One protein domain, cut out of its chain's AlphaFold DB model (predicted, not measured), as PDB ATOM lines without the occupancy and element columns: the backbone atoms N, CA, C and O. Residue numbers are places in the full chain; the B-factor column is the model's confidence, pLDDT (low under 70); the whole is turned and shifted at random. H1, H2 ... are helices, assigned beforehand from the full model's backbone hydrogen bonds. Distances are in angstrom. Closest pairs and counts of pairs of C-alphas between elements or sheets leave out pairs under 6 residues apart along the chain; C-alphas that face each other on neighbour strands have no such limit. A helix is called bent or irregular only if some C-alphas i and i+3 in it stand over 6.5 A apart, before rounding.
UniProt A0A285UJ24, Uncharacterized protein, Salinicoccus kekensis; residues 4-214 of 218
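AT A GLANCE: This is residues 4 to 214 of the 218 residues of an uncharacterized protein of Salinicoccus kekensis (UniProt A0A285UJ24). Six long helices or arms stand in an up-and-down bundle, each running against the one before it: H5 and H6 pair in the middle, H2 and H3a pack on H5, and H8 and H10 pack on H6. Short H1 and H4 lie toward one end of the long axis, as does H7, and H9 lies at the other. The printed part has 211 residues with ten named helices, H1 to H10, no named strand, and the class all helix. It is compact, with a radius of gyration of the C-alphas of 18.8 A and spans of 56 by 38 by 25 A.

IN THESE COORDINATES: Find C-alpha 4 at (-27.490, -43.343, -18.615), where H1, residues 4 to 11, begins. H2, residues 13 to 32, runs 27.9 A. H3, residues 41 to 68, was assigned as one helix by its hydrogen bonds but is bent: C-alphas 56 and 59 are 7.1 A apart, and its arms H3a, 41 to 56, and H3b, 59 to 68, stand at 55 degrees, a steep tilt. After H4, residues 72 to 75, look for H5, residues 82 to 108, 39.3 A long, and H6, residues 115 to 137, 34.4 A. H7, residues 141 to 144, leads to H8, residues 146 to 170, 34.7 A. H9, residues 175 to 178, precedes H10, residues 180 to 212, 45.9 A, ending at C-alpha 212 (-26.337, -54.416, -5.443). H10 is only just irregular, with C-alphas 186 and 189 6.54 A apart.

HOW THE PARTS SIT: Start at the hub, H5. H5 and H6 form a hairpin at a shallow tilt of 13 degrees, closest at the C-alphas of Ser 108 and His 116, 6.4 A. H3a touches H5 at Val 52 and Ser 100, closest C-alphas 5.5 A; H2 touches it at Asn 26 and Phe 107, 5.3 A. H1 touches H5 at Phe 5 and Thr 88, 5.8 A. H6 touches H10, the same way, at Gly 125 and Leu 194, 3.7 A, and H8, opposite ways, at Gly 119 and Tyr 165, 4.9 A. H9 and H10 only just touch, only at the corner, with 3 pairs of C-alphas within 8 A; H4 and H7 touch no helix. Every O i to N i+4 pair is within hydrogen-bond range in H1, H2, H3a, H3b and H5; H6 has 18 of 19, H8 17 of 21, H10 25 of 29, and H4, H7 and H9 are too short for one.

THE WHOLE: The farthest C-alphas, of His 72 and Thr 178, are 61.8 A apart. The printed part has no cut and no long link. Its mean pLDDT is 75.2; 63 residues are under 70, among them 64 to 82 and 137 to 150.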
ATOM      1  N   HIS A   4     -26.624 -42.182 -18.474       75.50
ATOM      2  CA  HIS A   4     -27.490 -43.343 -18.615       75.50
ATOM      3  C   HIS A   4     -28.990 -42.990 -18.644       75.50
ATOM      4  O   HIS A   4     -29.727 -43.512 -19.478       75.50
ATOM      5  N   PHE A   5     -29.452 -42.053 -17.808       80.56
ATOM      6  CA  PHE A   5     -30.847 -41.595 -17.824       80.56
ATOM      7  C   PHE A   5     -31.179 -40.857 -19.125       80.56
ATOM      8  O   PHE A   5     -32.216 -41.104 -19.739       80.56
ATOM      9  N   TYR A   6     -30.269 -39.991 -19.584       81.69
ATOM     10  CA  TYR A   6     -30.424 -39.295 -20.864       81.69
ATOM     11  C   TYR A   6     -30.528 -40.283 -22.028       81.69
ATOM     12  O   TYR A   6     -31.407 -40.164 -22.880       81.69
ATOM     13  N   LEU A   7     -29.686 -41.314 -22.025       80.56
ATOM     14  CA  LEU A   7     -29.723 -42.360 -23.032       80.56
ATOM     15  C   LEU A   7     -31.091 -43.071 -23.064       80.56
ATOM     16  O   LEU A   7     -31.649 -43.272 -24.142       80.56
ATOM     17  N   LYS A   8     -31.692 -43.370 -21.903       81.00
ATOM     18  CA  LYS A   8     -33.048 -43.949 -21.829       81.00
ATOM     19  C   LYS A   8     -34.121 -43.057 -22.448       81.00
ATOM     20  O   LYS A   8     -35.006 -43.560 -23.144       81.00
ATOM     21  N   LEU A   9     -34.026 -41.743 -22.243       84.44
ATOM     22  CA  LEU A   9     -34.921 -40.776 -22.883       84.44
ATOM     23  C   LEU A   9     -34.760 -40.785 -24.407       84.44
ATOM     24  O   LEU A   9     -35.762 -40.794 -25.118       84.44
ATOM     25  N   VAL A  10     -33.526 -40.862 -24.917       84.06
ATOM     26  CA  VAL A  10     -33.256 -40.944 -26.363       84.06
ATOM     27  C   VAL A  10     -33.856 -42.214 -26.971       84.06
ATOM     28  O   VAL A  10     -34.512 -42.134 -28.012       84.06
ATOM     29  N   TYR A  11     -33.707 -43.368 -26.313       82.38
ATOM     30  CA  TYR A  11     -34.356 -44.612 -26.750       82.38
ATOM     31  C   TYR A  11     -35.886 -44.545 -26.693       82.38
ATOM     32  O   TYR A  11     -36.558 -45.224 -27.462       82.38
ATOM     33  N   SER A  12     -36.436 -43.680 -25.841       85.69
ATOM     34  CA  SER A  12     -37.880 -43.466 -25.687       85.69
ATOM     35  C   SER A  12     -38.448 -42.310 -26.493       85.69
ATOM     36  O   SER A  12     -39.632 -42.008 -26.348       85.69
ATOM     37  N   LYS A  13     -37.647 -41.637 -27.324       86.44
ATOM     38  CA  LYS A  13     -38.048 -40.385 -27.987       86.44
ATOM     39  C   LYS A  13     -39.394 -40.485 -28.707       86.44
ATOM     40  O   LYS A  13     -40.220 -39.592 -28.574       86.44
ATOM     41  N   TRP A  14     -39.647 -41.591 -29.405       85.12
ATOM     42  CA  TRP A  14     -40.900 -41.805 -30.131       85.12
ATOM     43  C   TRP A  14     -42.089 -42.009 -29.195       85.12
ATOM     44  O   TRP A  14     -43.146 -41.434 -29.432       85.12
ATOM     45  N   THR A  15     -41.895 -42.745 -28.098       86.50
ATOM     46  CA  THR A  15     -42.894 -42.892 -27.035       86.50
ATOM     47  C   THR A  15     -43.263 -41.535 -26.446       86.50
ATOM     48  O   THR A  15     -44.442 -41.224 -26.300       86.50
ATOM     49  N   LEU A  16     -42.264 -40.698 -26.157       89.44
ATOM     50  CA  LEU A  16     -42.468 -39.365 -25.591       89.44
ATOM     51  C   LEU A  16     -43.182 -38.426 -26.571       89.44
ATOM     52  O   LEU A  16     -44.119 -37.738 -26.175       89.44
ATOM     53  N   ILE A  17     -42.792 -38.439 -27.850       89.56
ATOM     54  CA  ILE A  17     -43.453 -37.655 -28.902       89.56
ATOM     55  C   ILE A  17     -44.918 -38.078 -29.044       89.56
ATOM     56  O   ILE A  17     -45.802 -37.226 -29.012       89.56
ATOM     57  N   PHE A  18     -45.190 -39.381 -29.154       88.38
ATOM     58  CA  PHE A  18     -46.560 -39.878 -29.288       88.38
ATOM     59  C   PHE A  18     -47.405 -39.538 -28.055       88.38
ATOM     60  O   PHE A  18     -48.556 -39.133 -28.183       88.38
ATOM     61  N   THR A  19     -46.804 -39.596 -26.864       90.06
ATOM     62  CA  THR A  19     -47.459 -39.187 -25.618       90.06
ATOM     63  C   THR A  19     -47.858 -37.718 -25.630       90.06
ATOM     64  O   THR A  19     -48.998 -37.389 -25.307       90.06
ATOM     65  N   ALA A  20     -46.948 -36.835 -26.044       90.88
ATOM     66  CA  ALA A  20     -47.237 -35.411 -26.158       90.88
ATOM     67  C   ALA A  20     -48.376 -35.143 -27.154       90.88
ATOM     68  O   ALA A  20     -49.264 -34.345 -26.863       90.88
ATOM     69  N   ILE A  21     -48.395 -35.851 -28.290       91.25
ATOM     70  CA  ILE A  21     -49.474 -35.750 -29.280       91.25
ATOM     71  C   ILE A  21     -50.819 -36.143 -28.658       91.25
ATOM     72  O   ILE A  21     -51.780 -35.391 -28.785       91.25
ATOM     73  N   VAL A  22     -50.896 -37.278 -27.952       89.50
ATOM     74  CA  VAL A  22     -52.149 -37.736 -27.322       89.50
ATOM     75  C   VAL A  22     -52.648 -36.746 -26.267       89.50
ATOM     76  O   VAL A  22     -53.834 -36.433 -26.246       89.50
ATOM     77  N   ILE A  23     -51.757 -36.185 -25.447       90.06
ATOM     78  CA  ILE A  23     -52.110 -35.144 -24.467       90.06
ATOM     79  C   ILE A  23     -52.720 -33.924 -25.162       90.06
ATOM     80  O   ILE A  23     -53.761 -33.425 -24.737       90.06
ATOM     81  N   VAL A  24     -52.089 -33.447 -26.238       89.50
ATOM     82  CA  VAL A  24     -52.591 -32.298 -27.002       89.50
ATOM     83  C   VAL A  24     -53.953 -32.612 -27.619       89.50
ATOM     84  O   VAL A  24     -54.844 -31.771 -27.552       89.50
ATOM     85  N   LEU A  25     -54.146 -33.818 -28.161       87.94
ATOM     86  CA  LEU A  25     -55.433 -34.252 -28.706       87.94
ATOM     87  C   LEU A  25     -56.525 -34.314 -27.631       87.94
ATOM     88  O   LEU A  25     -57.629 -33.832 -27.875       87.94
ATOM     89  N   ASN A  26     -56.221 -34.848 -26.445       87.38
ATOM     90  CA  ASN A  26     -57.154 -34.888 -25.318       87.38
ATOM     91  C   ASN A  26     -57.567 -33.473 -24.896       87.38
ATOM     92  O   ASN A  26     -58.752 -33.167 -24.825       87.38
ATOM     93  N   LEU A  27     -56.594 -32.581 -24.682       87.31
ATOM     94  CA  LEU A  27     -56.856 -31.201 -24.262       87.31
ATOM     95  C   LEU A  27     -57.603 -30.397 -25.331       87.31
ATOM     96  O   LEU A  27     -58.530 -29.665 -25.002       87.31
ATOM     97  N   ALA A  28     -57.238 -30.548 -26.606       85.81
ATOM     98  CA  ALA A  28     -57.956 -29.917 -27.709       85.81
ATOM     99  C   ALA A  28     -59.402 -30.416 -27.786       85.81
ATOM    100  O   ALA A  28     -60.311 -29.621 -28.004       85.81
ATOM    101  N   SER A  29     -59.627 -31.710 -27.551       82.00
ATOM    102  CA  SER A  29     -60.972 -32.286 -27.559       82.00
ATOM    103  C   SER A  29     -61.813 -31.807 -26.379       82.00
ATOM    104  O   SER A  29     -62.976 -31.485 -26.573       82.00
ATOM    105  N   ALA A  30     -61.219 -31.672 -25.192       79.88
ATOM    106  CA  ALA A  30     -61.901 -31.133 -24.016       79.88
ATOM    107  C   ALA A  30     -62.225 -29.628 -24.135       79.88
ATOM    108  O   ALA A  30     -63.223 -29.172 -23.589       79.88
ATOM    109  N   LEU A  31     -61.377 -28.842 -24.814       79.88
ATOM    110  CA  LEU A  31     -61.488 -27.373 -24.848       79.88
ATOM    111  C   LEU A  31     -62.181 -26.809 -26.097       79.88
ATOM    112  O   LEU A  31     -62.730 -25.712 -26.030       79.88
ATOM    113  N   LEU A  32     -62.092 -27.488 -27.245       70.50
ATOM    114  CA  LEU A  32     -62.456 -26.916 -28.552       70.50
ATOM    115  C   LEU A  32     -63.580 -27.666 -29.274       70.50
ATOM    116  O   LEU A  32     -64.122 -27.132 -30.242       70.50
ATOM    117  N   LEU A  33     -63.915 -28.891 -28.864       61.78
ATOM    118  CA  LEU A  33     -64.845 -29.740 -29.606       61.78
ATOM    119  C   LEU A  33     -66.199 -29.850 -28.895       61.78
ATOM    120  O   LEU A  33     -66.294 -30.295 -27.758       61.78
ATOM    121  N   ASN A  34     -67.257 -29.447 -29.607       54.38
ATOM    122  CA  ASN A  34     -68.652 -29.632 -29.201       54.38
ATOM    123  C   ASN A  34     -69.022 -31.135 -29.100       54.38
ATOM    124  O   ASN A  34     -68.382 -31.970 -29.753       54.38
ATOM    125  N   PRO A  35     -70.096 -31.481 -28.361       51.22
ATOM    126  CA  PRO A  35     -70.525 -32.860 -28.072       51.22
ATOM    127  C   PRO A  35     -70.889 -33.747 -29.286       51.22
ATOM    128  O   PRO A  35     -71.138 -34.935 -29.110       51.22
ATOM    129  N   ASP A  36     -70.847 -33.238 -30.522       50.69
ATOM    130  CA  ASP A  36     -71.111 -34.002 -31.758       50.69
ATOM    131  C   ASP A  36     -69.896 -34.789 -32.304       50.69
ATOM    132  O   ASP A  36     -69.907 -35.308 -33.422       50.69
ATOM    133  N   THR A  37     -68.824 -34.943 -31.526       58.22
ATOM    134  CA  THR A  37     -67.597 -35.662 -31.932       58.22
ATOM    135  C   THR A  37     -67.664 -37.187 -31.765       58.22
ATOM    136  O   THR A  37     -66.657 -37.849 -31.495       58.22
ATOM    137  N   ALA A  38     -68.832 -37.786 -32.019       60.03
ATOM    138  CA  ALA A  38     -69.057 -39.232 -31.911       60.03
ATOM    139  C   ALA A  38     -68.059 -40.078 -32.735       60.03
ATOM    140  O   ALA A  38     -67.709 -41.188 -32.337       60.03
ATOM    141  N   GLY A  39     -67.549 -39.552 -33.857       66.19
ATOM    142  CA  GLY A  39     -66.544 -40.232 -34.688       66.19
ATOM    143  C   GLY A  39     -65.102 -40.157 -34.165       66.19
ATOM    144  O   GLY A  39     -64.293 -41.023 -34.493       66.19
ATOM    145  N   LEU A  40     -64.763 -39.155 -33.347       73.06
ATOM    146  CA  LEU A  40     -63.404 -38.960 -32.824       73.06
ATOM    147  C   LEU A  40     -63.167 -39.765 -31.535       73.06
ATOM    148  O   LEU A  40     -62.050 -40.211 -31.273       73.06
ATOM    149  N   MET A  41     -64.224 -39.997 -30.751       74.31
ATOM    150  CA  MET A  41     -64.140 -40.674 -29.454       74.31
ATOM    151  C   MET A  41     -63.529 -42.089 -29.525       74.31
ATOM    152  O   MET A  41     -62.642 -42.385 -28.725       74.31
ATOM    153  N   PRO A  42     -63.879 -42.964 -30.493       72.88
ATOM    154  CA  PRO A  42     -63.243 -44.278 -30.614       72.88
ATOM    155  C   PRO A  42     -61.735 -44.192 -30.887       72.88
ATOM    156  O   PRO A  42     -60.963 -44.998 -30.366       72.88
ATOM    157  N   VAL A  43     -61.307 -43.195 -31.671       79.38
ATOM    158  CA  VAL A  43     -59.891 -42.966 -31.996       79.38
ATOM    159  C   VAL A  43     -59.134 -42.492 -30.759       79.38
ATOM    160  O   VAL A  43     -58.057 -43.014 -30.470       79.38
ATOM    161  N   LEU A  44     -59.711 -41.566 -29.988       79.00
ATOM    162  CA  LEU A  44     -59.137 -41.117 -28.720       79.00
ATOM    163  C   LEU A  44     -59.046 -42.256 -27.701       79.00
ATOM    164  O   LEU A  44     -58.002 -42.410 -27.071       79.00
ATOM    165  N   ASN A  45     -60.083 -43.087 -27.574       75.06
ATOM    166  CA  ASN A  45     -60.077 -44.248 -26.679       75.06
ATOM    167  C   ASN A  45     -58.920 -45.194 -27.011       75.06
ATOM    168  O   ASN A  45     -58.167 -45.602 -26.127       75.06
ATOM    169  N   LEU A  46     -58.761 -45.521 -28.297       78.38
ATOM    170  CA  LEU A  46     -57.726 -46.437 -28.760       78.38
ATOM    171  C   LEU A  46     -56.321 -45.838 -28.603       78.38
ATOM    172  O   LEU A  46     -55.402 -46.533 -28.176       78.38
ATOM    173  N   ALA A  47     -56.158 -44.546 -28.904       82.50
ATOM    174  CA  ALA A  47     -54.888 -43.843 -28.756       82.50
ATOM    175  C   ALA A  47     -54.443 -43.773 -27.287       82.50
ATOM    176  O   ALA A  47     -53.288 -44.082 -26.990       82.50
ATOM    177  N   ASN A  48     -55.362 -43.440 -26.373       79.50
ATOM    178  CA  ASN A  48     -55.100 -43.399 -24.933       79.50
ATOM    179  C   ASN A  48     -54.786 -44.791 -24.371       79.50
ATOM    180  O   ASN A  48     -53.818 -44.947 -23.633       79.50
ATOM    181  N   LEU A  49     -55.530 -45.822 -24.781       75.56
ATOM    182  CA  LEU A  49     -55.213 -47.212 -24.450       75.56
ATOM    183  C   LEU A  49     -53.792 -47.581 -24.887       75.56
ATOM    184  O   LEU A  49     -52.982 -48.054 -24.086       75.56
ATOM    185  N   PHE A  50     -53.489 -47.354 -26.165       79.44
ATOM    186  CA  PHE A  50     -52.220 -47.758 -26.743       79.44
ATOM    187  C   PHE A  50     -51.053 -47.064 -26.045       79.44
ATOM    188  O   PHE A  50     -50.099 -47.732 -25.651       79.44
ATOM    189  N   ILE A  51     -51.137 -45.749 -25.824       83.62
ATOM    190  CA  ILE A  51     -50.042 -45.019 -25.187       83.62
ATOM    191  C   ILE A  51     -49.872 -45.378 -23.711       83.62
ATOM    192  O   ILE A  51     -48.736 -45.470 -23.260       83.62
ATOM    193  N   VAL A  52     -50.949 -45.650 -22.969       76.94
ATOM    194  CA  VAL A  52     -50.859 -46.086 -21.567       76.94
ATOM    195  C   VAL A  52     -50.140 -47.425 -21.478       76.94
ATOM    196  O   VAL A  52     -49.167 -47.547 -20.735       76.94
ATOM    197  N   LEU A  53     -50.547 -48.414 -22.281       75.38
ATOM    198  CA  LEU A  53     -49.857 -49.705 -22.331       75.38
ATOM    199  C   LEU A  53     -48.400 -49.544 -22.767       75.38
ATOM    200  O   LEU A  53     -47.505 -50.158 -22.183       75.38
ATOM    201  N   TYR A  54     -48.148 -48.690 -23.759       79.00
ATOM    202  CA  TYR A  54     -46.813 -48.495 -24.302       79.00
ATOM    203  C   TYR A  54     -45.884 -47.774 -23.319       79.00
ATOM    204  O   TYR A  54     -44.763 -48.229 -23.137       79.00
ATOM    205  N   LEU A  55     -46.342 -46.727 -22.617       80.56
ATOM    206  CA  LEU A  55     -45.605 -46.051 -21.537       80.56
ATOM    207  C   LEU A  55     -45.266 -47.010 -20.402       80.56
ATOM    208  O   LEU A  55     -44.143 -47.013 -19.895       80.56
ATOM    209  N   THR A  56     -46.231 -47.857 -20.063       73.06
ATOM    210  CA  THR A  56     -46.108 -48.855 -19.012       73.06
ATOM    211  C   THR A  56     -45.052 -49.910 -19.372       73.06
ATOM    212  O   THR A  56     -44.199 -50.235 -18.553       73.06
ATOM    213  N   ALA A  57     -45.016 -50.376 -20.624       73.50
ATOM    214  CA  ALA A  57     -44.004 -51.317 -21.114       73.50
ATOM    215  C   ALA A  57     -42.668 -50.655 -21.525       73.50
ATOM    216  O   ALA A  57     -41.667 -51.347 -21.737       73.50
ATOM    217  N   ASN A  58     -42.622 -49.323 -21.643       77.94
ATOM    218  CA  ASN A  58     -41.501 -48.607 -22.257       77.94
ATOM    219  C   ASN A  58     -40.188 -48.797 -21.492       77.94
ATOM    220  O   ASN A  58     -39.136 -48.969 -22.101       77.94
ATOM    221  N   TYR A  59     -40.230 -48.806 -20.156       73.00
ATOM    222  CA  TYR A  59     -39.021 -49.012 -19.351       73.00
ATOM    223  C   TYR A  59     -38.354 -50.363 -19.649       73.00
ATOM    224  O   TYR A  59     -37.127 -50.439 -19.713       73.00
ATOM    225  N   MET A  60     -39.158 -51.395 -19.911       70.69
ATOM    226  CA  MET A  60     -38.682 -52.726 -20.241       70.69
ATOM    227  C   MET A  60     -38.164 -52.795 -21.680       70.69
ATOM    228  O   MET A  60     -37.098 -53.352 -21.926       70.69
ATOM    229  N   ASN A  61     -38.869 -52.169 -22.627       71.62
ATOM    230  CA  ASN A  61     -38.430 -52.085 -24.020       71.62
ATOM    231  C   ASN A  61     -37.071 -51.369 -24.137       71.62
ATOM    232  O   ASN A  61     -36.143 -51.868 -24.770       71.62
ATOM    233  N   VAL A  62     -36.912 -50.243 -23.436       74.62
ATOM    234  CA  VAL A  62     -35.634 -49.520 -23.353       74.62
ATOM    235  C   VAL A  62     -34.550 -50.388 -22.728       74.62
ATOM    236  O   VAL A  62     -33.431 -50.405 -23.233       74.62
ATOM    237  N   HIS A  63     -34.865 -51.123 -21.658       70.56
ATOM    238  CA  HIS A  63     -33.909 -52.031 -21.031       70.56
ATOM    239  C   HIS A  63     -33.400 -53.089 -22.025       70.56
ATOM    240  O   HIS A  63     -32.192 -53.250 -22.185       70.56
ATOM    241  N   VAL A  64     -34.308 -53.737 -22.760       68.75
ATOM    242  CA  VAL A  64     -33.980 -54.743 -23.782       68.75
ATOM    243  C   VAL A  64     -33.154 -54.138 -24.924       68.75
ATOM    244  O   VAL A  64     -32.117 -54.687 -25.294       68.75
ATOM    245  N   LEU A  65     -33.561 -52.979 -25.453       69.94
ATOM    246  CA  LEU A  65     -32.826 -52.266 -26.507       69.94
ATOM    247  C   LEU A  65     -31.397 -51.916 -26.077       69.94
ATOM    248  O   LEU A  65     -30.467 -52.013 -26.878       69.94
ATOM    249  N   MET A  66     -31.216 -51.544 -24.810       69.00
ATOM    250  CA  MET A  66     -29.898 -51.292 -24.238       69.00
ATOM    251  C   MET A  66     -29.063 -52.571 -24.139       69.00
ATOM    252  O   MET A  66     -27.883 -52.529 -24.465       69.00
ATOM    253  N   THR A  67     -29.646 -53.716 -23.770       65.00
ATOM    254  CA  THR A  67     -28.910 -54.996 -23.704       65.00
ATOM    255  C   THR A  67     -28.366 -55.438 -25.068       65.00
ATOM    256  O   THR A  67     -27.306 -56.056 -25.140       65.00
ATOM    257  N   TYR A  68     -29.067 -55.120 -26.158       64.00
ATOM    258  CA  TYR A  68     -28.640 -55.480 -27.514       64.00
ATOM    259  C   TYR A  68     -27.682 -54.473 -28.163       64.00
ATOM    260  O   TYR A  68     -27.071 -54.798 -29.185       64.00
ATOM    261  N   ASN A  69     -27.522 -53.268 -27.604       62.47
ATOM    262  CA  ASN A  69     -26.657 -52.262 -28.206       62.47
ATOM    263  C   ASN A  69     -25.172 -52.520 -27.892       62.47
ATOM    264  O   ASN A  69     -24.776 -52.702 -26.745       62.47
ATOM    265  N   LYS A  70     -24.336 -52.493 -28.936       59.06
ATOM    266  CA  LYS A  70     -22.878 -52.681 -28.869       59.06
ATOM    267  C   LYS A  70     -22.090 -51.438 -29.305       59.06
ATOM    268  O   LYS A  70     -20.904 -51.549 -29.609       59.06
ATOM    269  N   SER A  71     -22.724 -50.267 -29.411       55.53
ATOM    270  CA  SER A  71     -22.042 -49.052 -29.874       55.53
ATOM    271  C   SER A  71     -21.010 -48.537 -28.859       55.53
ATOM    272  O   SER A  71     -21.172 -48.662 -27.650       55.53
ATOM    273  N   HIS A  72     -19.932 -47.920 -29.343       47.41
ATOM    274  CA  HIS A  72     -18.864 -47.384 -28.488       47.41
ATOM    275  C   HIS A  72     -19.368 -46.290 -27.521       47.41
ATOM    276  O   HIS A  72     -19.011 -46.277 -26.344       47.41
ATOM    277  N   GLU A  73     -20.276 -45.428 -27.989       54.47
ATOM    278  CA  GLU A  73     -20.931 -44.394 -27.173       54.47
ATOM    279  C   GLU A  73     -21.816 -44.978 -26.061       54.47
ATOM    280  O   GLU A  73     -21.939 -44.379 -24.992       54.47
ATOM    281  N   PHE A  74     -22.394 -46.165 -26.276       58.59
ATOM    282  CA  PHE A  74     -23.162 -46.882 -25.260       58.59
ATOM    283  C   PHE A  74     -22.265 -47.314 -24.098       58.59
ATOM    284  O   PHE A  74     -22.598 -47.050 -22.944       58.59
ATOM    285  N   PHE A  75     -21.086 -47.876 -24.386       55.91
ATOM    286  CA  PHE A  75     -20.135 -48.304 -23.356       55.91
ATOM    287  C   PHE A  75     -19.598 -47.147 -22.503       55.91
ATOM    288  O   PHE A  75     -19.390 -47.322 -21.308       55.91
ATOM    289  N   MET A  76     -19.443 -45.947 -23.074       53.06
ATOM    290  CA  MET A  76     -19.049 -44.743 -22.321       53.06
ATOM    291  C   MET A  76     -20.190 -44.105 -21.507       53.06
ATOM    292  O   MET A  76     -19.945 -43.215 -20.686       53.06
ATOM    293  N   ALA A  77     -21.437 -44.518 -21.749       58.47
ATOM    294  CA  ALA A  77     -22.628 -44.047 -21.045       58.47
ATOM    295  C   ALA A  77     -23.168 -45.063 -20.021       58.47
ATOM    296  O   ALA A  77     -24.125 -44.745 -19.305       58.47
ATOM    297  N   LEU A  78     -22.578 -46.264 -19.944       63.03
ATOM    298  CA  LEU A  78     -22.906 -47.261 -18.929       63.03
ATOM    299  C   LEU A  78     -22.473 -46.760 -17.541       63.03
ATOM    300  O   LEU A  78     -21.359 -46.251 -17.394       63.03
ATOM    301  N   PRO A  79     -23.331 -46.874 -16.512       59.28
ATOM    302  CA  PRO A  79     -22.936 -46.530 -15.154       59.28
ATOM    303  C   PRO A  79     -21.808 -47.445 -14.683       59.28
ATOM    304  O   PRO A  79     -21.817 -48.637 -14.980       59.28
ATOM    305  N   ALA A  80     -20.872 -46.899 -13.907       61.59
ATOM    306  CA  ALA A  80     -19.762 -47.672 -13.349       61.59
ATOM    307  C   ALA A  80     -20.228 -48.708 -12.306       61.59
ATOM    308  O   ALA A  80     -19.576 -49.731 -12.126       61.59
ATOM    309  N   ASN A  81     -21.375 -48.464 -11.655       68.50
ATOM    310  CA  ASN A  81     -21.875 -49.265 -10.541       68.50
ATOM    311  C   ASN A  81     -23.302 -49.778 -10.794       68.50
ATOM    312  O   ASN A  81     -24.181 -49.041 -11.255       68.50
ATOM    313  N   LYS A  82     -23.584 -51.020 -10.375       68.56
ATOM    314  CA  LYS A  82     -24.928 -51.641 -10.444       68.56
ATOM    315  C   LYS A  82     -25.990 -50.831  -9.696       68.56
ATOM    316  O   LYS A  82     -27.153 -50.789 -10.095       68.56
ATOM    317  N   ARG A  83     -25.581 -50.150  -8.626       73.19
ATOM    318  CA  ARG A  83     -26.437 -49.280  -7.817       73.19
ATOM    319  C   ARG A  83     -27.022 -48.107  -8.613       73.19
ATOM    320  O   ARG A  83     -28.196 -47.772  -8.431       73.19
ATOM    321  N   ASP A  84     -26.226 -47.529  -9.508       73.62
ATOM    322  CA  ASP A  84     -26.612 -46.380 -10.331       73.62
ATOM    323  C   ASP A  84     -27.512 -46.798 -11.497       73.62
ATOM    324  O   ASP A  84     -28.449 -46.070 -11.835       73.62
ATOM    325  N   ILE A  85     -27.310 -48.008 -12.038       74.12
ATOM    326  CA  ILE A  85     -28.244 -48.639 -12.985       74.12
ATOM    327  C   ILE A  85     -29.620 -48.770 -12.324       74.12
ATOM    328  O   ILE A  85     -30.588 -48.191 -12.803       74.12
ATOM    329  N   ILE A  86     -29.704 -49.433 -11.164       75.94
ATOM    330  CA  ILE A  86     -30.980 -49.635 -10.455       75.94
ATOM    331  C   ILE A  86     -31.650 -48.294 -10.143       75.94
ATOM    332  O   ILE A  86     -32.844 -48.128 -10.370       75.94
ATOM    333  N   ARG A  87     -30.897 -47.304  -9.650       81.94
ATOM    334  CA  ARG A  87     -31.446 -45.972  -9.367       81.94
ATOM    335  C   ARG A  87     -32.027 -45.320 -10.621       81.94
ATOM    336  O   ARG A  87     -33.134 -44.789 -10.570       81.94
ATOM    337  N   THR A  88     -31.293 -45.365 -11.728       79.31
ATOM    338  CA  THR A  88     -31.722 -44.784 -13.004       79.31
ATOM    339  C   THR A  88     -32.973 -45.478 -13.540       79.31
ATOM    340  O   THR A  88     -33.903 -44.806 -13.980       79.31
ATOM    341  N   ASP A  89     -33.025 -46.807 -13.461       78.81
ATOM    342  CA  ASP A  89     -34.162 -47.625 -13.879       78.81
ATOM    343  C   ASP A  89     -35.429 -47.271 -13.099       78.81
ATOM    344  O   ASP A  89     -36.468 -47.025 -13.709       78.81
ATOM    345  N   TYR A  90     -35.324 -47.150 -11.775       83.50
ATOM    346  CA  TYR A  90     -36.444 -46.767 -10.916       83.50
ATOM    347  C   TYR A  90     -36.941 -45.342 -11.187       83.50
ATOM    348  O   TYR A  90     -38.145 -45.135 -11.332       83.50
ATOM    349  N   ILE A  91     -36.039 -44.357 -11.299       86.88
ATOM    350  CA  ILE A  91     -36.422 -42.969 -11.617       86.88
ATOM    351  C   ILE A  91     -37.115 -42.910 -12.983       86.88
ATOM    352  O   ILE A  91     -38.118 -42.219 -13.148       86.88
ATOM    353  N   PHE A  92     -36.605 -43.660 -13.959       86.12
ATOM    354  CA  PHE A  92     -37.190 -43.729 -15.289       86.12
ATOM    355  C   PHE A  92     -38.581 -44.371 -15.290       86.12
ATOM    356  O   PHE A  92     -39.492 -43.862 -15.943       86.12
ATOM    357  N   HIS A  93     -38.772 -45.446 -14.523       86.69
ATOM    358  CA  HIS A  93     -40.076 -46.082 -14.368       86.69
ATOM    359  C   HIS A  93     -41.098 -45.147 -13.696       86.69
ATOM    360  O   HIS A  93     -42.225 -45.022 -14.177       86.69
ATOM    361  N   ILE A  94     -40.694 -44.428 -12.640       87.94
ATOM    362  CA  ILE A  94     -41.529 -43.403 -11.994       87.94
ATOM    363  C   ILE A  94     -41.915 -42.320 -13.005       87.94
ATOM    364  O   ILE A  94     -43.088 -41.977 -13.112       87.94
ATOM    365  N   PHE A  95     -40.953 -41.816 -13.784       89.12
ATOM    366  CA  PHE A  95     -41.206 -40.796 -14.799       89.12
ATOM    367  C   PHE A  95     -42.240 -41.256 -15.841       89.12
ATOM    368  O   PHE A  95     -43.193 -40.529 -16.115       89.12
ATOM    369  N   MET A  96     -42.107 -42.476 -16.372       87.69
ATOM    370  CA  MET A  96     -43.068 -43.030 -17.336       87.69
ATOM    371  C   MET A  96     -44.450 -43.270 -16.721       87.69
ATOM    372  O   MET A  96     -45.465 -43.010 -17.366       87.69
ATOM    373  N   THR A  97     -44.502 -43.708 -15.461       86.75
ATOM    374  CA  THR A  97     -45.760 -43.915 -14.732       86.75
ATOM    375  C   THR A  97     -46.490 -42.593 -14.499       86.75
ATOM    376  O   THR A  97     -47.682 -42.495 -14.778       86.75
ATOM    377  N   LEU A  98     -45.778 -41.547 -14.067       88.38
ATOM    378  CA  LEU A  98     -46.339 -40.201 -13.911       88.38
ATOM    379  C   LEU A  98     -46.852 -39.643 -15.239       88.38
ATOM    380  O   LEU A  98     -47.924 -39.044 -15.282       88.38
ATOM    381  N   LEU A  99     -46.119 -39.877 -16.329       88.75
ATOM    382  CA  LEU A  99     -46.549 -39.458 -17.655       88.75
ATOM    383  C   LEU A  99     -47.825 -40.196 -18.089       88.75
ATOM    384  O   LEU A  99     -48.735 -39.572 -18.628       88.75
ATOM    385  N   SER A 100     -47.938 -41.494 -17.788       83.88
ATOM    386  CA  SER A 100     -49.165 -42.258 -18.039       83.88
ATOM    387  C   SER A 100     -50.345 -41.737 -17.221       83.88
ATOM    388  O   SER A 100     -51.440 -41.624 -17.763       83.88
ATOM    389  N   ILE A 101     -50.147 -41.392 -15.944       84.56
ATOM    390  CA  ILE A 101     -51.196 -40.774 -15.115       84.56
ATOM    391  C   ILE A 101     -51.655 -39.459 -15.752       84.56
ATOM    392  O   ILE A 101     -52.853 -39.209 -15.858       84.56
ATOM    393  N   PHE A 102     -50.713 -38.637 -16.219       87.56
ATOM    394  CA  PHE A 102     -51.025 -37.355 -16.841       87.56
ATOM    395  C   PHE A 102     -51.835 -37.508 -18.136       87.56
ATOM    396  O   PHE A 102     -52.820 -36.796 -18.329       87.56
ATOM    397  N   VAL A 103     -51.488 -38.479 -18.990       85.06
ATOM    398  CA  VAL A 103     -52.284 -38.808 -20.184       85.06
ATOM    399  C   VAL A 103     -53.722 -39.133 -19.800       85.06
ATOM    400  O   VAL A 103     -54.644 -38.511 -20.328       85.06
ATOM    401  N   ILE A 104     -53.933 -40.059 -18.861       77.69
ATOM    402  CA  ILE A 104     -55.295 -40.498 -18.557       77.69
ATOM    403  C   ILE A 104     -56.082 -39.412 -17.806       77.69
ATOM    404  O   ILE A 104     -57.281 -39.265 -18.027       77.69
ATOM    405  N   PHE A 105     -55.412 -38.573 -17.006       82.38
ATOM    406  CA  PHE A 105     -56.024 -37.374 -16.431       82.38
ATOM    407  C   PHE A 105     -56.571 -36.455 -17.532       82.38
ATOM    408  O   PHE A 105     -57.755 -36.126 -17.517       82.38
ATOM    409  N   THR A 106     -55.760 -36.111 -18.537       85.75
ATOM    410  CA  THR A 106     -56.235 -35.276 -19.657       85.75
ATOM    411  C   THR A 106     -57.349 -35.937 -20.464       85.75
ATOM    412  O   THR A 106     -58.241 -35.245 -20.936       85.75
ATOM    413  N   PHE A 107     -57.347 -37.266 -20.580       79.62
ATOM    414  CA  PHE A 107     -58.417 -38.018 -21.231       79.62
ATOM    415  C   PHE A 107     -59.733 -37.995 -20.436       79.62
ATOM    416  O   PHE A 107     -60.801 -37.871 -21.027       79.62
ATOM    417  N   SER A 108     -59.681 -38.044 -19.101       77.12
ATOM    418  CA  SER A 108     -60.888 -37.961 -18.261       77.12
ATOM    419  C   SER A 108     -61.623 -36.626 -18.373       77.12
ATOM    420  O   SER A 108     -62.840 -36.597 -18.222       77.12
ATOM    421  N   LEU A 109     -60.907 -35.549 -18.719       78.75
ATOM    422  CA  LEU A 109     -61.505 -34.242 -19.013       78.75
ATOM    423  C   LEU A 109     -62.376 -34.260 -20.281       78.75
ATOM    424  O   LEU A 109     -63.148 -33.335 -20.486       78.75
ATOM    425  N   VAL A 110     -62.240 -35.283 -21.135       75.50
ATOM    426  CA  VAL A 110     -62.993 -35.428 -22.392       75.50
ATOM    427  C   VAL A 110     -64.297 -36.221 -22.204       75.50
ATOM    428  O   VAL A 110     -65.208 -36.070 -23.010       75.50
ATOM    429  N   GLN A 111     -64.401 -37.089 -21.187       68.19
ATOM    430  CA  GLN A 111     -65.477 -38.096 -21.091       68.19
ATOM    431  C   GLN A 111     -66.554 -37.839 -20.021       68.19
ATOM    432  O   GLN A 111     -67.362 -38.730 -19.788       68.19
ATOM    433  N   ASP A 112     -66.598 -36.666 -19.379       59.47
ATOM    434  CA  ASP A 112     -67.634 -36.291 -18.390       59.47
ATOM    435  C   ASP A 112     -67.999 -37.419 -17.397       59.47
ATOM    436  O   ASP A 112     -69.163 -37.702 -17.107       59.47
ATOM    437  N   GLY A 113     -66.979 -38.096 -16.857       60.72
ATOM    438  CA  GLY A 113     -67.170 -39.266 -16.004       60.72
ATOM    439  C   GLY A 113     -66.013 -39.495 -15.040       60.72
ATOM    440  O   GLY A 113     -64.943 -39.969 -15.423       60.72
ATOM    441  N   PHE A 114     -66.242 -39.243 -13.747       64.31
ATOM    442  CA  PHE A 114     -65.254 -39.519 -12.692       64.31
ATOM    443  C   PHE A 114     -64.904 -41.012 -12.579       64.31
ATOM    444  O   PHE A 114     -63.854 -41.361 -12.043       64.31
ATOM    445  N   HIS A 115     -65.740 -41.906 -13.114       66.19
ATOM    446  CA  HIS A 115     -65.536 -43.349 -13.009       66.19
ATOM    447  C   HIS A 115     -64.249 -43.831 -13.698       66.19
ATOM    448  O   HIS A 115     -63.609 -44.770 -13.229       66.19
ATOM    449  N   HIS A 116     -63.787 -43.136 -14.741       67.88
ATOM    450  CA  HIS A 116     -62.550 -43.490 -15.442       67.88
ATOM    451  C   HIS A 116     -61.297 -43.326 -14.567       67.88
ATOM    452  O   HIS A 116     -60.322 -44.051 -14.766       67.88
ATOM    453  N   LEU A 117     -61.333 -42.455 -13.547       72.75
ATOM    454  CA  LEU A 117     -60.244 -42.275 -12.576       72.75
ATOM    455  C   LEU A 117     -59.983 -43.534 -11.751       72.75
ATOM    456  O   LEU A 117     -58.826 -43.860 -11.498       72.75
ATOM    457  N   PHE A 118     -61.011 -44.301 -11.388       77.31
ATOM    458  CA  PHE A 118     -60.808 -45.542 -10.636       77.31
ATOM    459  C   PHE A 118     -60.113 -46.611 -11.485       77.31
ATOM    460  O   PHE A 118     -59.227 -47.322 -11.005       77.31
ATOM    461  N   GLY A 119     -60.439 -46.661 -12.776       74.88
ATOM    462  CA  GLY A 119     -59.707 -47.447 -13.758       74.88
ATOM    463  C   GLY A 119     -58.225 -47.051 -13.852       74.88
ATOM    464  O   GLY A 119     -57.358 -47.927 -13.861       74.88
ATOM    465  N   MET A 120     -57.918 -45.747 -13.840       74.19
ATOM    466  CA  MET A 120     -56.531 -45.245 -13.820       74.19
ATOM    467  C   MET A 120     -55.763 -45.707 -12.591       74.19
ATOM    468  O   MET A 120     -54.616 -46.148 -12.694       74.19
ATOM    469  N   ILE A 121     -56.387 -45.572 -11.421       81.62
ATOM    470  CA  ILE A 121     -55.778 -45.898 -10.134       81.62
ATOM    471  C   ILE A 121     -55.420 -47.386 -10.110       81.62
ATOM    472  O   ILE A 121     -54.309 -47.743  -9.717       81.62
ATOM    473  N   MET A 122     -56.311 -48.241 -10.621       86.00
ATOM    474  CA  MET A 122     -56.074 -49.678 -10.722       86.00
ATOM    475  C   MET A 122     -54.908 -50.007 -11.657       86.00
ATOM    476  O   MET A 122     -53.979 -50.702 -11.254       86.00
ATOM    477  N   ILE A 123     -54.921 -49.480 -12.888       80.94
ATOM    478  CA  ILE A 123     -53.851 -49.700 -13.877       80.94
ATOM    479  C   ILE A 123     -52.499 -49.235 -13.322       80.94
ATOM    480  O   ILE A 123     -51.498 -49.937 -13.449       80.94
ATOM    481  N   THR A 124     -52.473 -48.080 -12.655       83.06
ATOM    482  CA  THR A 124     -51.269 -47.531 -12.020       83.06
ATOM    483  C   THR A 124     -50.751 -48.443 -10.910       83.06
ATOM    484  O   THR A 124     -49.561 -48.749 -10.867       83.06
ATOM    485  N   GLY A 125     -51.634 -48.906 -10.020       84.62
ATOM    486  CA  GLY A 125     -51.256 -49.809  -8.936       84.62
ATOM    487  C   GLY A 125     -50.727 -51.148  -9.448       84.62
ATOM    488  O   GLY A 125     -49.680 -51.612  -8.997       84.62
ATOM    489  N   VAL A 126     -51.393 -51.728 -10.450       87.81
ATOM    490  CA  VAL A 126     -50.950 -52.964 -11.110       87.81
ATOM    491  C   VAL A 126     -49.593 -52.770 -11.786       87.81
ATOM    492  O   VAL A 126     -48.704 -53.595 -11.590       87.81
ATOM    493  N   ASN A 127     -49.384 -51.666 -12.506       85.62
ATOM    494  CA  ASN A 127     -48.091 -51.345 -13.109       85.62
ATOM    495  C   ASN A 127     -46.958 -51.341 -12.064       85.62
ATOM    496  O   ASN A 127     -45.947 -52.019 -12.242       85.62
ATOM    497  N   LEU A 128     -47.151 -50.648 -10.936       86.12
ATOM    498  CA  LEU A 128     -46.160 -50.601  -9.857       86.12
ATOM    499  C   LEU A 128     -45.896 -51.983  -9.242       86.12
ATOM    500  O   LEU A 128     -44.743 -52.314  -8.954       86.12
ATOM    501  N   LEU A 129     -46.929 -52.814  -9.073       86.88
ATOM    502  CA  LEU A 129     -46.781 -54.188  -8.578       86.88
ATOM    503  C   LEU A 129     -45.943 -55.045  -9.531       86.88
ATOM    504  O   LEU A 129     -45.007 -55.716  -9.092       86.88
ATOM    505  N   ILE A 130     -46.226 -55.004 -10.834       83.06
ATOM    506  CA  ILE A 130     -45.468 -55.784 -11.821       83.06
ATOM    507  C   ILE A 130     -44.025 -55.276 -11.909       83.06
ATOM    508  O   ILE A 130     -43.095 -56.083 -11.939       83.06
ATOM    509  N   ALA A 131     -43.809 -53.958 -11.880       78.56
ATOM    510  CA  ALA A 131     -42.468 -53.385 -11.832       78.56
ATOM    511  C   ALA A 131     -41.694 -53.859 -10.590       78.56
ATOM    512  O   ALA A 131     -40.526 -54.235 -10.685       78.56
ATOM    513  N   SER A 132     -42.360 -53.922  -9.433       80.81
ATOM    514  CA  SER A 132     -41.789 -54.456  -8.188       80.81
ATOM    515  C   SER A 132     -41.345 -55.916  -8.358       80.81
ATOM    516  O   SER A 132     -40.231 -56.284  -7.970       80.81
ATOM    517  N   LEU A 133     -42.181 -56.751  -8.986       77.94
ATOM    518  CA  LEU A 133     -41.837 -58.143  -9.299       77.94
ATOM    519  C   LEU A 133     -40.629 -58.212 -10.238       77.94
ATOM    520  O   LEU A 133     -39.666 -58.915  -9.935       77.94
ATOM    521  N   TYR A 134     -40.635 -57.432 -11.321       73.75
ATOM    522  CA  TYR A 134     -39.521 -57.354 -12.266       73.75
ATOM    523  C   TYR A 134     -38.191 -57.059 -11.556       73.75
ATOM    524  O   TYR A 134     -37.215 -57.786 -11.742       73.75
ATOM    525  N   TYR A 135     -38.151 -56.048 -10.685       71.56
ATOM    526  CA  TYR A 135     -36.924 -55.696  -9.968       71.56
ATOM    527  C   TYR A 135     -36.503 -56.727  -8.921       71.56
ATOM    528  O   TYR A 135     -35.309 -56.890  -8.681       71.56
ATOM    529  N   THR A 136     -37.454 -57.446  -8.326       71.12
ATOM    530  CA  THR A 136     -37.150 -58.525  -7.373       71.12
ATOM    531  C   THR A 136     -36.442 -59.694  -8.060       71.12
ATOM    532  O   THR A 136     -35.544 -60.305  -7.483       71.12
ATOM    533  N   PHE A 137     -36.802 -59.980  -9.312       66.94
ATOM    534  CA  PHE A 137     -36.233 -61.085 -10.084       66.94
ATOM    535  C   PHE A 137     -35.127 -60.671 -11.062       66.94
ATOM    536  O   PHE A 137     -34.568 -61.532 -11.738       66.94
ATOM    537  N   PHE A 138     -34.754 -59.390 -11.099       58.78
ATOM    538  CA  PHE A 138     -33.735 -58.841 -12.001       58.78
ATOM    539  C   PHE A 138     -32.385 -59.582 -11.945       58.78
ATOM    540  O   PHE A 138     -31.690 -59.691 -12.951       58.78
ATOM    541  N   ALA A 139     -32.018 -60.124 -10.780       51.84
ATOM    542  CA  ALA A 139     -30.772 -60.867 -10.584       51.84
ATOM    543  C   ALA A 139     -30.873 -62.375 -10.895       51.84
ATOM    544  O   ALA A 139     -29.868 -63.080 -10.835       51.84
ATOM    545  N   ALA A 140     -32.066 -62.897 -11.184       56.72
ATOM    546  CA  ALA A 140     -32.284 -64.328 -11.314       56.72
ATOM    547  C   ALA A 140     -32.067 -64.800 -12.766       56.72
ATOM    548  O   ALA A 140     -32.586 -64.218 -13.712       56.72
ATOM    549  N   GLU A 141     -31.311 -65.882 -12.968       51.66
ATOM    550  CA  GLU A 141     -30.827 -66.289 -14.302       51.66
ATOM    551  C   GLU A 141     -31.931 -66.619 -15.321       51.66
ATOM    552  O   GLU A 141     -31.790 -66.324 -16.508       51.66
ATOM    553  N   TRP A 142     -33.053 -67.173 -14.860       48.88
ATOM    554  CA  TRP A 142     -34.260 -67.439 -15.650       48.88
ATOM    555  C   TRP A 142     -34.951 -66.175 -16.198       48.88
ATOM    556  O   TRP A 142     -35.687 -66.264 -17.180       48.88
ATOM    557  N   PHE A 143     -34.665 -64.991 -15.642       52.97
ATOM    558  CA  PHE A 143     -35.182 -63.714 -16.142       52.97
ATOM    559  C   PHE A 143     -34.448 -63.206 -17.392       52.97
ATOM    560  O   PHE A 143     -34.894 -62.238 -17.988       52.97
ATOM    561  N   LYS A 144     -33.376 -63.863 -17.867       57.41
ATOM    562  CA  LYS A 144     -32.671 -63.466 -19.106       57.41
ATOM    563  C   LYS A 144     -33.519 -63.608 -20.381       57.41
ATOM    564  O   LYS A 144     -33.144 -63.073 -21.422       57.41
ATOM    565  N   ASN A 145     -34.638 -64.333 -20.332       66.62
ATOM    566  CA  ASN A 145     -35.512 -64.506 -21.489       66.62
ATOM    567  C   ASN A 145     -36.467 -63.311 -21.648       66.62
ATOM    568  O   ASN A 145     -37.436 -63.167 -20.900       66.62
ATOM    569  N   VAL A 146     -36.224 -62.502 -22.681       64.25
ATOM    570  CA  VAL A 146     -37.032 -61.326 -23.041       64.25
ATOM    571  C   VAL A 146     -38.521 -61.667 -23.176       64.25
ATOM    572  O   VAL A 146     -39.364 -60.893 -22.733       64.25
ATOM    573  N   ASN A 147     -38.871 -62.846 -23.702       67.69
ATOM    574  CA  ASN A 147     -40.272 -63.232 -23.906       67.69
ATOM    575  C   ASN A 147     -41.026 -63.416 -22.582       67.69
ATOM    576  O   ASN A 147     -42.196 -63.053 -22.486       67.69
ATOM    577  N   ILE A 148     -40.355 -63.945 -21.553       69.38
ATOM    578  CA  ILE A 148     -40.947 -64.125 -20.218       69.38
ATOM    579  C   ILE A 148     -41.201 -62.760 -19.584       69.38
ATOM    580  O   ILE A 148     -42.279 -62.527 -19.044       69.38
ATOM    581  N   MET A 149     -40.241 -61.841 -19.707       65.50
ATOM    582  CA  MET A 149     -40.399 -60.478 -19.209       65.50
ATOM    583  C   MET A 149     -41.580 -59.765 -19.899       65.50
ATOM    584  O   MET A 149     -42.396 -59.135 -19.228       65.50
ATOM    585  N   VAL A 150     -41.715 -59.916 -21.225       66.81
ATOM    586  CA  VAL A 150     -42.789 -59.290 -22.012       66.81
ATOM    587  C   VAL A 150     -44.148 -59.850 -21.594       66.81
ATOM    588  O   VAL A 150     -45.080 -59.079 -21.372       66.81
ATOM    589  N   ALA A 151     -44.262 -61.170 -21.431       73.12
ATOM    590  CA  ALA A 151     -45.498 -61.817 -20.995       73.12
ATOM    591  C   ALA A 151     -45.903 -61.402 -19.571       73.12
ATOM    592  O   ALA A 151     -47.068 -61.093 -19.329       73.12
ATOM    593  N   LEU A 152     -44.940 -61.332 -18.645       73.88
ATOM    594  CA  LEU A 152     -45.175 -60.937 -17.255       73.88
ATOM    595  C   LEU A 152     -45.686 -59.493 -17.138       73.88
ATOM    596  O   LEU A 152     -46.401 -59.180 -16.190       73.88
ATOM    597  N   TYR A 153     -45.374 -58.643 -18.119       73.00
ATOM    598  CA  TYR A 153     -45.853 -57.265 -18.187       73.00
ATOM    599  C   TYR A 153     -47.165 -57.095 -18.955       73.00
ATOM    600  O   TYR A 153     -48.108 -56.483 -18.454       73.00
ATOM    601  N   LEU A 154     -47.249 -57.642 -20.170       73.31
ATOM    602  CA  LEU A 154     -48.413 -57.467 -21.039       73.31
ATOM    603  C   LEU A 154     -49.647 -58.196 -20.520       73.31
ATOM    604  O   LEU A 154     -50.744 -57.657 -20.639       73.31
ATOM    605  N   VAL A 155     -49.497 -59.397 -19.954       79.88
ATOM    606  CA  VAL A 155     -50.652 -60.210 -19.548       79.88
ATOM    607  C   VAL A 155     -51.430 -59.547 -18.409       79.88
ATOM    608  O   VAL A 155     -52.631 -59.341 -18.586       79.88
ATOM    609  N   PRO A 156     -50.821 -59.140 -17.277       82.06
ATOM    610  CA  PRO A 156     -51.602 -58.561 -16.187       82.06
ATOM    611  C   PRO A 156     -52.097 -57.143 -16.511       82.06
ATOM    612  O   PRO A 156     -53.214 -56.787 -16.131       82.06
ATOM    613  N   MET A 157     -51.325 -56.352 -17.268       80.25
ATOM    614  CA  MET A 157     -51.762 -55.030 -17.740       80.25
ATOM    615  C   MET A 157     -52.926 -55.132 -18.727       80.25
ATOM    616  O   MET A 157     -53.922 -54.428 -18.578       80.25
ATOM    617  N   GLY A 158     -52.833 -56.039 -19.702       72.88
ATOM    618  CA  GLY A 158     -53.898 -56.311 -20.663       72.88
ATOM    619  C   GLY A 158     -55.152 -56.853 -19.983       72.88
ATOM    620  O   GLY A 158     -56.251 -56.388 -20.274       72.88
ATOM    621  N   PHE A 159     -54.996 -57.758 -19.011       81.44
ATOM    622  CA  PHE A 159     -56.111 -58.274 -18.222       81.44
ATOM    623  C   PHE A 159     -56.795 -57.165 -17.416       81.44
ATOM    624  O   PHE A 159     -58.013 -57.022 -17.475       81.44
ATOM    625  N   THR A 160     -56.025 -56.324 -16.722       80.88
ATOM    626  CA  THR A 160     -56.567 -55.180 -15.970       80.88
ATOM    627  C   THR A 160     -57.286 -54.211 -16.905       80.88
ATOM    628  O   THR A 160     -58.381 -53.740 -16.615       80.88
ATOM    629  N   PHE A 161     -56.736 -53.949 -18.085       71.25
ATOM    630  CA  PHE A 161     -57.406 -53.084 -19.039       71.25
ATOM    631  C   PHE A 161     -58.729 -53.688 -19.557       71.25
ATOM    632  O   PHE A 161     -59.770 -53.035 -19.515       71.25
ATOM    633  N   MET A 162     -58.718 -54.948 -20.002       70.19
ATOM    634  CA  MET A 162     -59.890 -55.594 -20.606       70.19
ATOM    635  C   MET A 162     -60.992 -55.941 -19.602       70.19
ATOM    636  O   MET A 162     -62.166 -55.823 -19.933       70.19
ATOM    637  N   PHE A 163     -60.634 -56.380 -18.397       71.56
ATOM    638  CA  PHE A 163     -61.588 -56.919 -17.421       71.56
ATOM    639  C   PHE A 163     -61.897 -55.965 -16.269       71.56
ATOM    640  O   PHE A 163     -62.764 -56.268 -15.454       71.56
ATOM    641  N   TYR A 164     -61.225 -54.812 -16.198       75.94
ATOM    642  CA  TYR A 164     -61.474 -53.814 -15.158       75.94
ATOM    643  C   TYR A 164     -61.760 -52.424 -15.737       75.94
ATOM    644  O   TYR A 164     -62.790 -51.826 -15.431       75.94
ATOM    645  N   TYR A 165     -60.905 -51.927 -16.635       69.50
ATOM    646  CA  TYR A 165     -61.082 -50.598 -17.230       69.50
ATOM    647  C   TYR A 165     -62.208 -50.549 -18.276       69.50
ATOM    648  O   TYR A 165     -63.064 -49.669 -18.221       69.50
ATOM    649  N   MET A 166     -62.254 -51.503 -19.215       67.00
ATOM    650  CA  MET A 166     -63.320 -51.552 -20.229       67.00
ATOM    651  C   MET A 166     -64.732 -51.731 -19.645       67.00
ATOM    652  O   MET A 166     -65.641 -51.041 -20.104       67.00
ATOM    653  N   PRO A 167     -64.963 -52.582 -18.628       67.31
ATOM    654  CA  PRO A 167     -66.267 -52.660 -17.980       67.31
ATOM    655  C   PRO A 167     -66.723 -51.324 -17.390       67.31
ATOM    656  O   PRO A 167     -67.894 -50.994 -17.535       67.31
ATOM    657  N   MET A 168     -65.824 -50.509 -16.818       67.00
ATOM    658  CA  MET A 168     -66.173 -49.156 -16.347       67.00
ATOM    659  C   MET A 168     -66.643 -48.220 -17.456       67.00
ATOM    660  O   MET A 168     -67.493 -47.374 -17.199       67.00
ATOM    661  N   LEU A 169     -66.123 -48.369 -18.678       63.38
ATOM    662  CA  LEU A 169     -66.582 -47.592 -19.835       63.38
ATOM    663  C   LEU A 169     -68.004 -47.989 -20.265       63.38
ATOM    664  O   LEU A 169     -68.768 -47.143 -20.714       63.38
ATOM    665  N   ASN A 170     -68.366 -49.263 -20.096       60.00
ATOM    666  CA  ASN A 170     -69.644 -49.822 -20.551       60.00
ATOM    667  C   ASN A 170     -70.720 -49.900 -19.450       60.00
ATOM    668  O   ASN A 170     -71.841 -50.332 -19.711       60.00
ATOM    669  N   LEU A 171     -70.395 -49.490 -18.223       61.38
ATOM    670  CA  LEU A 171     -71.270 -49.546 -17.047       61.38
ATOM    671  C   LEU A 171     -72.354 -48.453 -17.013       61.38
ATOM    672  O   LEU A 171     -73.240 -48.513 -16.166       61.38
ATOM    673  N   LEU A 172     -72.344 -47.512 -17.962       52.47
ATOM    674  CA  LEU A 172     -73.272 -46.373 -18.087       52.47
ATOM    675  C   LEU A 172     -74.750 -46.734 -18.392       52.47
ATOM    676  O   LEU A 172     -75.522 -45.885 -18.822       52.47
ATOM    677  N   GLY A 173     -75.176 -47.973 -18.141       51.12
ATOM    678  CA  GLY A 173     -76.574 -48.395 -18.296       51.12
ATOM    679  C   GLY A 173     -76.976 -49.651 -17.521       51.12
ATOM    680  O   GLY A 173     -78.107 -50.106 -17.663       51.12
ATOM    681  N   ALA A 174     -76.079 -50.224 -16.718       56.22
ATOM    682  CA  ALA A 174     -76.364 -51.408 -15.918       56.22
ATOM    683  C   ALA A 174     -76.299 -51.034 -14.437       56.22
ATOM    684  O   ALA A 174     -75.296 -50.492 -13.984       56.22
ATOM    685  N   ASP A 175     -77.343 -51.376 -13.683       58.75
ATOM    686  CA  ASP A 175     -77.519 -51.108 -12.244       58.75
ATOM    687  C   ASP A 175     -76.515 -51.874 -11.343       58.75
ATOM    688  O   ASP A 175     -76.776 -52.180 -10.184       58.75
ATOM    689  N   LEU A 176     -75.345 -52.232 -11.874       60.09
ATOM    690  CA  LEU A 176     -74.278 -52.986 -11.215       60.09
ATOM    691  C   LEU A 176     -73.719 -52.254  -9.987       60.09
ATOM    692  O   LEU A 176     -73.235 -52.913  -9.072       60.09
ATOM    693  N   SER A 177     -73.834 -50.924  -9.923       57.66
ATOM    694  CA  SER A 177     -73.485 -50.132  -8.736       57.66
ATOM    695  C   SER A 177     -74.396 -50.400  -7.533       57.66
ATOM    696  O   SER A 177     -73.999 -50.110  -6.412       57.66
ATOM    697  N   THR A 178     -75.582 -50.992  -7.727       64.75
ATOM    698  CA  THR A 178     -76.478 -51.385  -6.621       64.75
ATOM    699  C   THR A 178     -76.058 -52.693  -5.949       64.75
ATOM    700  O   THR A 178     -76.566 -53.034  -4.880       64.75
ATOM    701  N   ILE A 179     -75.119 -53.432  -6.551       75.19
ATOM    702  CA  ILE A 179     -74.577 -54.671  -6.000       75.19
ATOM    703  C   ILE A 179     -73.292 -54.327  -5.226       75.19
ATOM    704  O   ILE A 179     -72.277 -54.004  -5.850       75.19
ATOM    705  N   PRO A 180     -73.263 -54.482  -3.886       75.00
ATOM    706  CA  PRO A 180     -72.144 -54.021  -3.049       75.00
ATOM    707  C   PRO A 180     -70.770 -54.586  -3.441       75.00
ATOM    708  O   PRO A 180     -69.734 -53.952  -3.253       75.00
ATOM    709  N   GLN A 181     -70.745 -55.796  -4.005       77.31
ATOM    710  CA  GLN A 181     -69.518 -56.454  -4.462       77.31
ATOM    711  C   GLN A 181     -68.891 -55.726  -5.657       77.31
ATOM    712  O   GLN A 181     -67.675 -55.554  -5.705       77.31
ATOM    713  N   TRP A 182     -69.714 -55.277  -6.605       74.69
ATOM    714  CA  TRP A 182     -69.252 -54.537  -7.776       74.69
ATOM    715  C   TRP A 182     -68.843 -53.119  -7.403       74.69
ATOM    716  O   TRP A 182     -67.818 -52.652  -7.884       74.69
ATOM    717  N   GLU A 183     -69.563 -52.474  -6.485       75.94
ATOM    718  CA  GLU A 183     -69.177 -51.168  -5.946       75.94
ATOM    719  C   GLU A 183     -67.789 -51.219  -5.280       75.94
ATOM    720  O   GLU A 183     -66.910 -50.404  -5.575       75.94
ATOM    721  N   PHE A 184     -67.541 -52.239  -4.447       80.88
ATOM    722  CA  PHE A 184     -66.227 -52.449  -3.844       80.88
ATOM    723  C   PHE A 184     -65.144 -52.683  -4.901       80.88
ATOM    724  O   PHE A 184     -64.099 -52.027  -4.861       80.88
ATOM    725  N   ILE A 185     -65.389 -53.602  -5.844       80.25
ATOM    726  CA  ILE A 185     -64.431 -53.937  -6.900       80.25
ATOM    727  C   ILE A 185     -64.107 -52.695  -7.721       80.25
ATOM    728  O   ILE A 185     -62.934 -52.442  -7.913       80.25
ATOM    729  N   LEU A 186     -65.100 -51.922  -8.160       77.06
ATOM    730  CA  LEU A 186     -64.919 -50.825  -9.113       77.06
ATOM    731  C   LEU A 186     -64.358 -49.547  -8.480       77.06
ATOM    732  O   LEU A 186     -63.612 -48.821  -9.138       77.06
ATOM    733  N   TYR A 187     -64.701 -49.262  -7.222       80.31
ATOM    734  CA  TYR A 187     -64.412 -47.960  -6.614       80.31
ATOM    735  C   TYR A 187     -63.470 -48.028  -5.416       80.31
ATOM    736  O   TYR A 187     -62.736 -47.076  -5.174       80.31
ATOM    737  N   THR A 188     -63.424 -49.145  -4.684       84.38
ATOM    738  CA  THR A 188     -62.603 -49.256  -3.464       84.38
ATOM    739  C   THR A 188     -61.299 -50.021  -3.707       84.38
ATOM    740  O   THR A 188     -60.228 -49.576  -3.287       84.38
ATOM    741  N   LEU A 189     -61.360 -51.147  -4.424       86.94
ATOM    742  CA  LEU A 189     -60.198 -51.985  -4.732       86.94
ATOM    743  C   LEU A 189     -59.025 -51.226  -5.390       86.94
ATOM    744  O   LEU A 189     -57.890 -51.483  -4.982       86.94
ATOM    745  N   PRO A 190     -59.232 -50.269  -6.322       88.75
ATOM    746  CA  PRO A 190     -58.135 -49.515  -6.932       88.75
ATOM    747  C   PRO A 190     -57.216 -48.858  -5.917       88.75
ATOM    748  O   PRO A 190     -55.997 -48.920  -6.063       88.75
ATOM    749  N   TYR A 191     -57.779 -48.259  -4.866       87.56
ATOM    750  CA  TYR A 191     -56.991 -47.572  -3.849       87.56
ATOM    751  C   TYR A 191     -56.110 -48.544  -3.066       87.56
ATOM    752  O   TYR A 191     -54.943 -48.243  -2.819       87.56
ATOM    753  N   PHE A 192     -56.630 -49.729  -2.729       90.88
ATOM    754  CA  PHE A 192     -55.840 -50.774  -2.077       90.88
ATOM    755  C   PHE A 192     -54.720 -51.288  -2.979       90.88
ATOM    756  O   PHE A 192     -53.589 -51.439  -2.521       90.88
ATOM    757  N   VAL A 193     -55.010 -51.510  -4.263       90.94
ATOM    758  CA  VAL A 193     -54.018 -51.973  -5.242       90.94
ATOM    759  C   VAL A 193     -52.938 -50.916  -5.476       90.94
ATOM    760  O   VAL A 193     -51.758 -51.256  -5.522       90.94
ATOM    761  N   LEU A 194     -53.302 -49.633  -5.545       90.81
ATOM    762  CA  LEU A 194     -52.342 -48.535  -5.641       90.81
ATOM    763  C   LEU A 194     -51.469 -48.433  -4.386       90.81
ATOM    764  O   LEU A 194     -50.248 -48.354  -4.503       90.81
ATOM    765  N   ALA A 195     -52.068 -48.465  -3.193       89.75
ATOM    766  CA  ALA A 195     -51.325 -48.408  -1.936       89.75
ATOM    767  C   ALA A 195     -50.352 -49.590  -1.805       89.75
ATOM    768  O   ALA A 195     -49.180 -49.392  -1.480       89.75
ATOM    769  N   ALA A 196     -50.813 -50.803  -2.125       91.94
ATOM    770  CA  ALA A 196     -49.974 -51.992  -2.169       91.94
ATOM    771  C   ALA A 196     -48.834 -51.830  -3.183       91.94
ATOM    772  O   ALA A 196     -47.684 -52.056  -2.822       91.94
ATOM    773  N   GLY A 197     -49.125 -51.369  -4.403       89.38
ATOM    774  CA  GLY A 197     -48.124 -51.145  -5.446       89.38
ATOM    775  C   GLY A 197     -47.056 -50.123  -5.058       89.38
ATOM    776  O   GLY A 197     -45.871 -50.374  -5.259       89.38
ATOM    777  N   ILE A 198     -47.440 -49.000  -4.443       90.06
ATOM    778  CA  ILE A 198     -46.489 -47.993  -3.942       90.06
ATOM    779  C   ILE A 198     -45.591 -48.597  -2.858       90.06
ATOM    780  O   ILE A 198     -44.370 -48.431  -2.902       90.06
ATOM    781  N   LEU A 199     -46.183 -49.310  -1.895       92.12
ATOM    782  CA  LEU A 199     -45.445 -49.933  -0.798       92.12
ATOM    783  C   LEU A 199     -44.472 -50.996  -1.307       92.12
ATOM    784  O   LEU A 199     -43.296 -50.960  -0.943       92.12
ATOM    785  N   THR A 200     -44.923 -51.911  -2.168       90.12
ATOM    786  CA  THR A 200     -44.045 -52.941  -2.733       90.12
ATOM    787  C   THR A 200     -42.932 -52.312  -3.550       90.12
ATOM    788  O   THR A 200     -41.787 -52.704  -3.368       90.12
ATOM    789  N   PHE A 201     -43.230 -51.299  -4.367       88.56
ATOM    790  CA  PHE A 201     -42.240 -50.650  -5.225       88.56
ATOM    791  C   PHE A 201     -41.164 -49.926  -4.411       88.56
ATOM    792  O   PHE A 201     -39.970 -50.019  -4.708       88.56
ATOM    793  N   ALA A 202     -41.566 -49.250  -3.332       87.56
ATOM    794  CA  ALA A 202     -40.634 -48.636  -2.396       87.56
ATOM    795  C   ALA A 202     -39.761 -49.694  -1.700       87.56
ATOM    796  O   ALA A 202     -38.538 -49.555  -1.649       87.56
ATOM    797  N   VAL A 203     -40.360 -50.781  -1.204       88.31
ATOM    798  CA  VAL A 203     -39.621 -51.870  -0.548       88.31
ATOM    799  C   VAL A 203     -38.633 -52.527  -1.515       88.31
ATOM    800  O   VAL A 203     -37.470 -52.709  -1.149       88.31
ATOM    801  N   THR A 204     -39.044 -52.827  -2.750       86.50
ATOM    802  CA  THR A 204     -38.171 -53.454  -3.754       86.50
ATOM    803  C   THR A 204     -37.016 -52.553  -4.162       86.50
ATOM    804  O   THR A 204     -35.916 -53.048  -4.406       86.50
ATOM    805  N   TYR A 205     -37.211 -51.232  -4.172       84.88
ATOM    806  CA  TYR A 205     -36.120 -50.288  -4.401       84.88
ATOM    807  C   TYR A 205     -35.030 -50.432  -3.336       84.88
ATOM    808  O   TYR A 205     -33.852 -50.615  -3.658       84.88
ATOM    809  N   PHE A 206     -35.416 -50.387  -2.057       84.56
ATOM    810  CA  PHE A 206     -34.462 -50.469  -0.953       84.56
ATOM    811  C   PHE A 206     -33.774 -51.836  -0.875       84.56
ATOM    812  O   PHE A 206     -32.569 -51.900  -0.609       84.56
ATOM    813  N   THR A 207     -34.494 -52.932  -1.134       83.94
ATOM    814  CA  THR A 207     -33.897 -54.275  -1.138       83.94
ATOM    815  C   THR A 207     -32.926 -54.459  -2.304       83.94
ATOM    816  O   THR A 207     -31.809 -54.926  -2.073       83.94
ATOM    817  N   ALA A 208     -33.282 -54.021  -3.517       76.25
ATOM    818  CA  ALA A 208     -32.414 -54.096  -4.693       76.25
ATOM    819  C   ALA A 208     -31.138 -53.255  -4.521       76.25
ATOM    820  O   ALA A 208     -30.035 -53.727  -4.797       76.25
ATOM    821  N   GLN A 209     -31.257 -52.040  -3.974       76.69
ATOM    822  CA  GLN A 209     -30.112 -51.180  -3.644       76.69
ATOM    823  C   GLN A 209     -29.159 -51.845  -2.637       76.69
ATOM    824  O   GLN A 209     -27.941 -51.811  -2.816       76.69
ATOM    825  N   LYS A 210     -29.703 -52.492  -1.597       78.62
ATOM    826  CA  LYS A 210     -28.915 -53.202  -0.575       78.62
ATOM    827  C   LYS A 210     -28.225 -54.456  -1.121       78.62
ATOM    828  O   LYS A 210     -27.137 -54.795  -0.662       78.62
ATOM    829  N   GLN A 211     -28.851 -55.163  -2.063       72.56
ATOM    830  CA  GLN A 211     -28.257 -56.335  -2.712       72.56
ATOM    831  C   GLN A 211     -27.139 -55.942  -3.686       72.56
ATOM    832  O   GLN A 211     -26.083 -56.568  -3.671       72.56
ATOM    833  N   ALA A 212     -27.328 -54.877  -4.470       64.75
ATOM    834  CA  ALA A 212     -26.337 -54.416  -5.443       64.75
ATOM    835  C   ALA A 212     -25.005 -54.013  -4.796       64.75
ATOM    836  O   ALA A 212     -23.959 -54.456  -5.272       64.75
ATOM    837  N   ALA A 213     -25.054 -53.306  -3.657       60.38
ATOM    838  CA  ALA A 213     -23.878 -52.873  -2.891       60.38
ATOM    839  C   ALA A 213     -22.969 -54.026  -2.410       60.38
ATOM    840  O   ALA A 213     -21.829 -53.807  -2.018       60.38
ATOM    841  N   LYS A 214     -23.457 -55.276  -2.416       58.34
ATOM    842  CA  LYS A 214     -22.653 -56.456  -2.056       58.34
ATOM    843  C   LYS A 214     -21.841 -57.024  -3.229       58.34
ATOM    844  O   LYS A 214     -21.071 -57.952  -3.021       58.34
TER     845      LYS A 214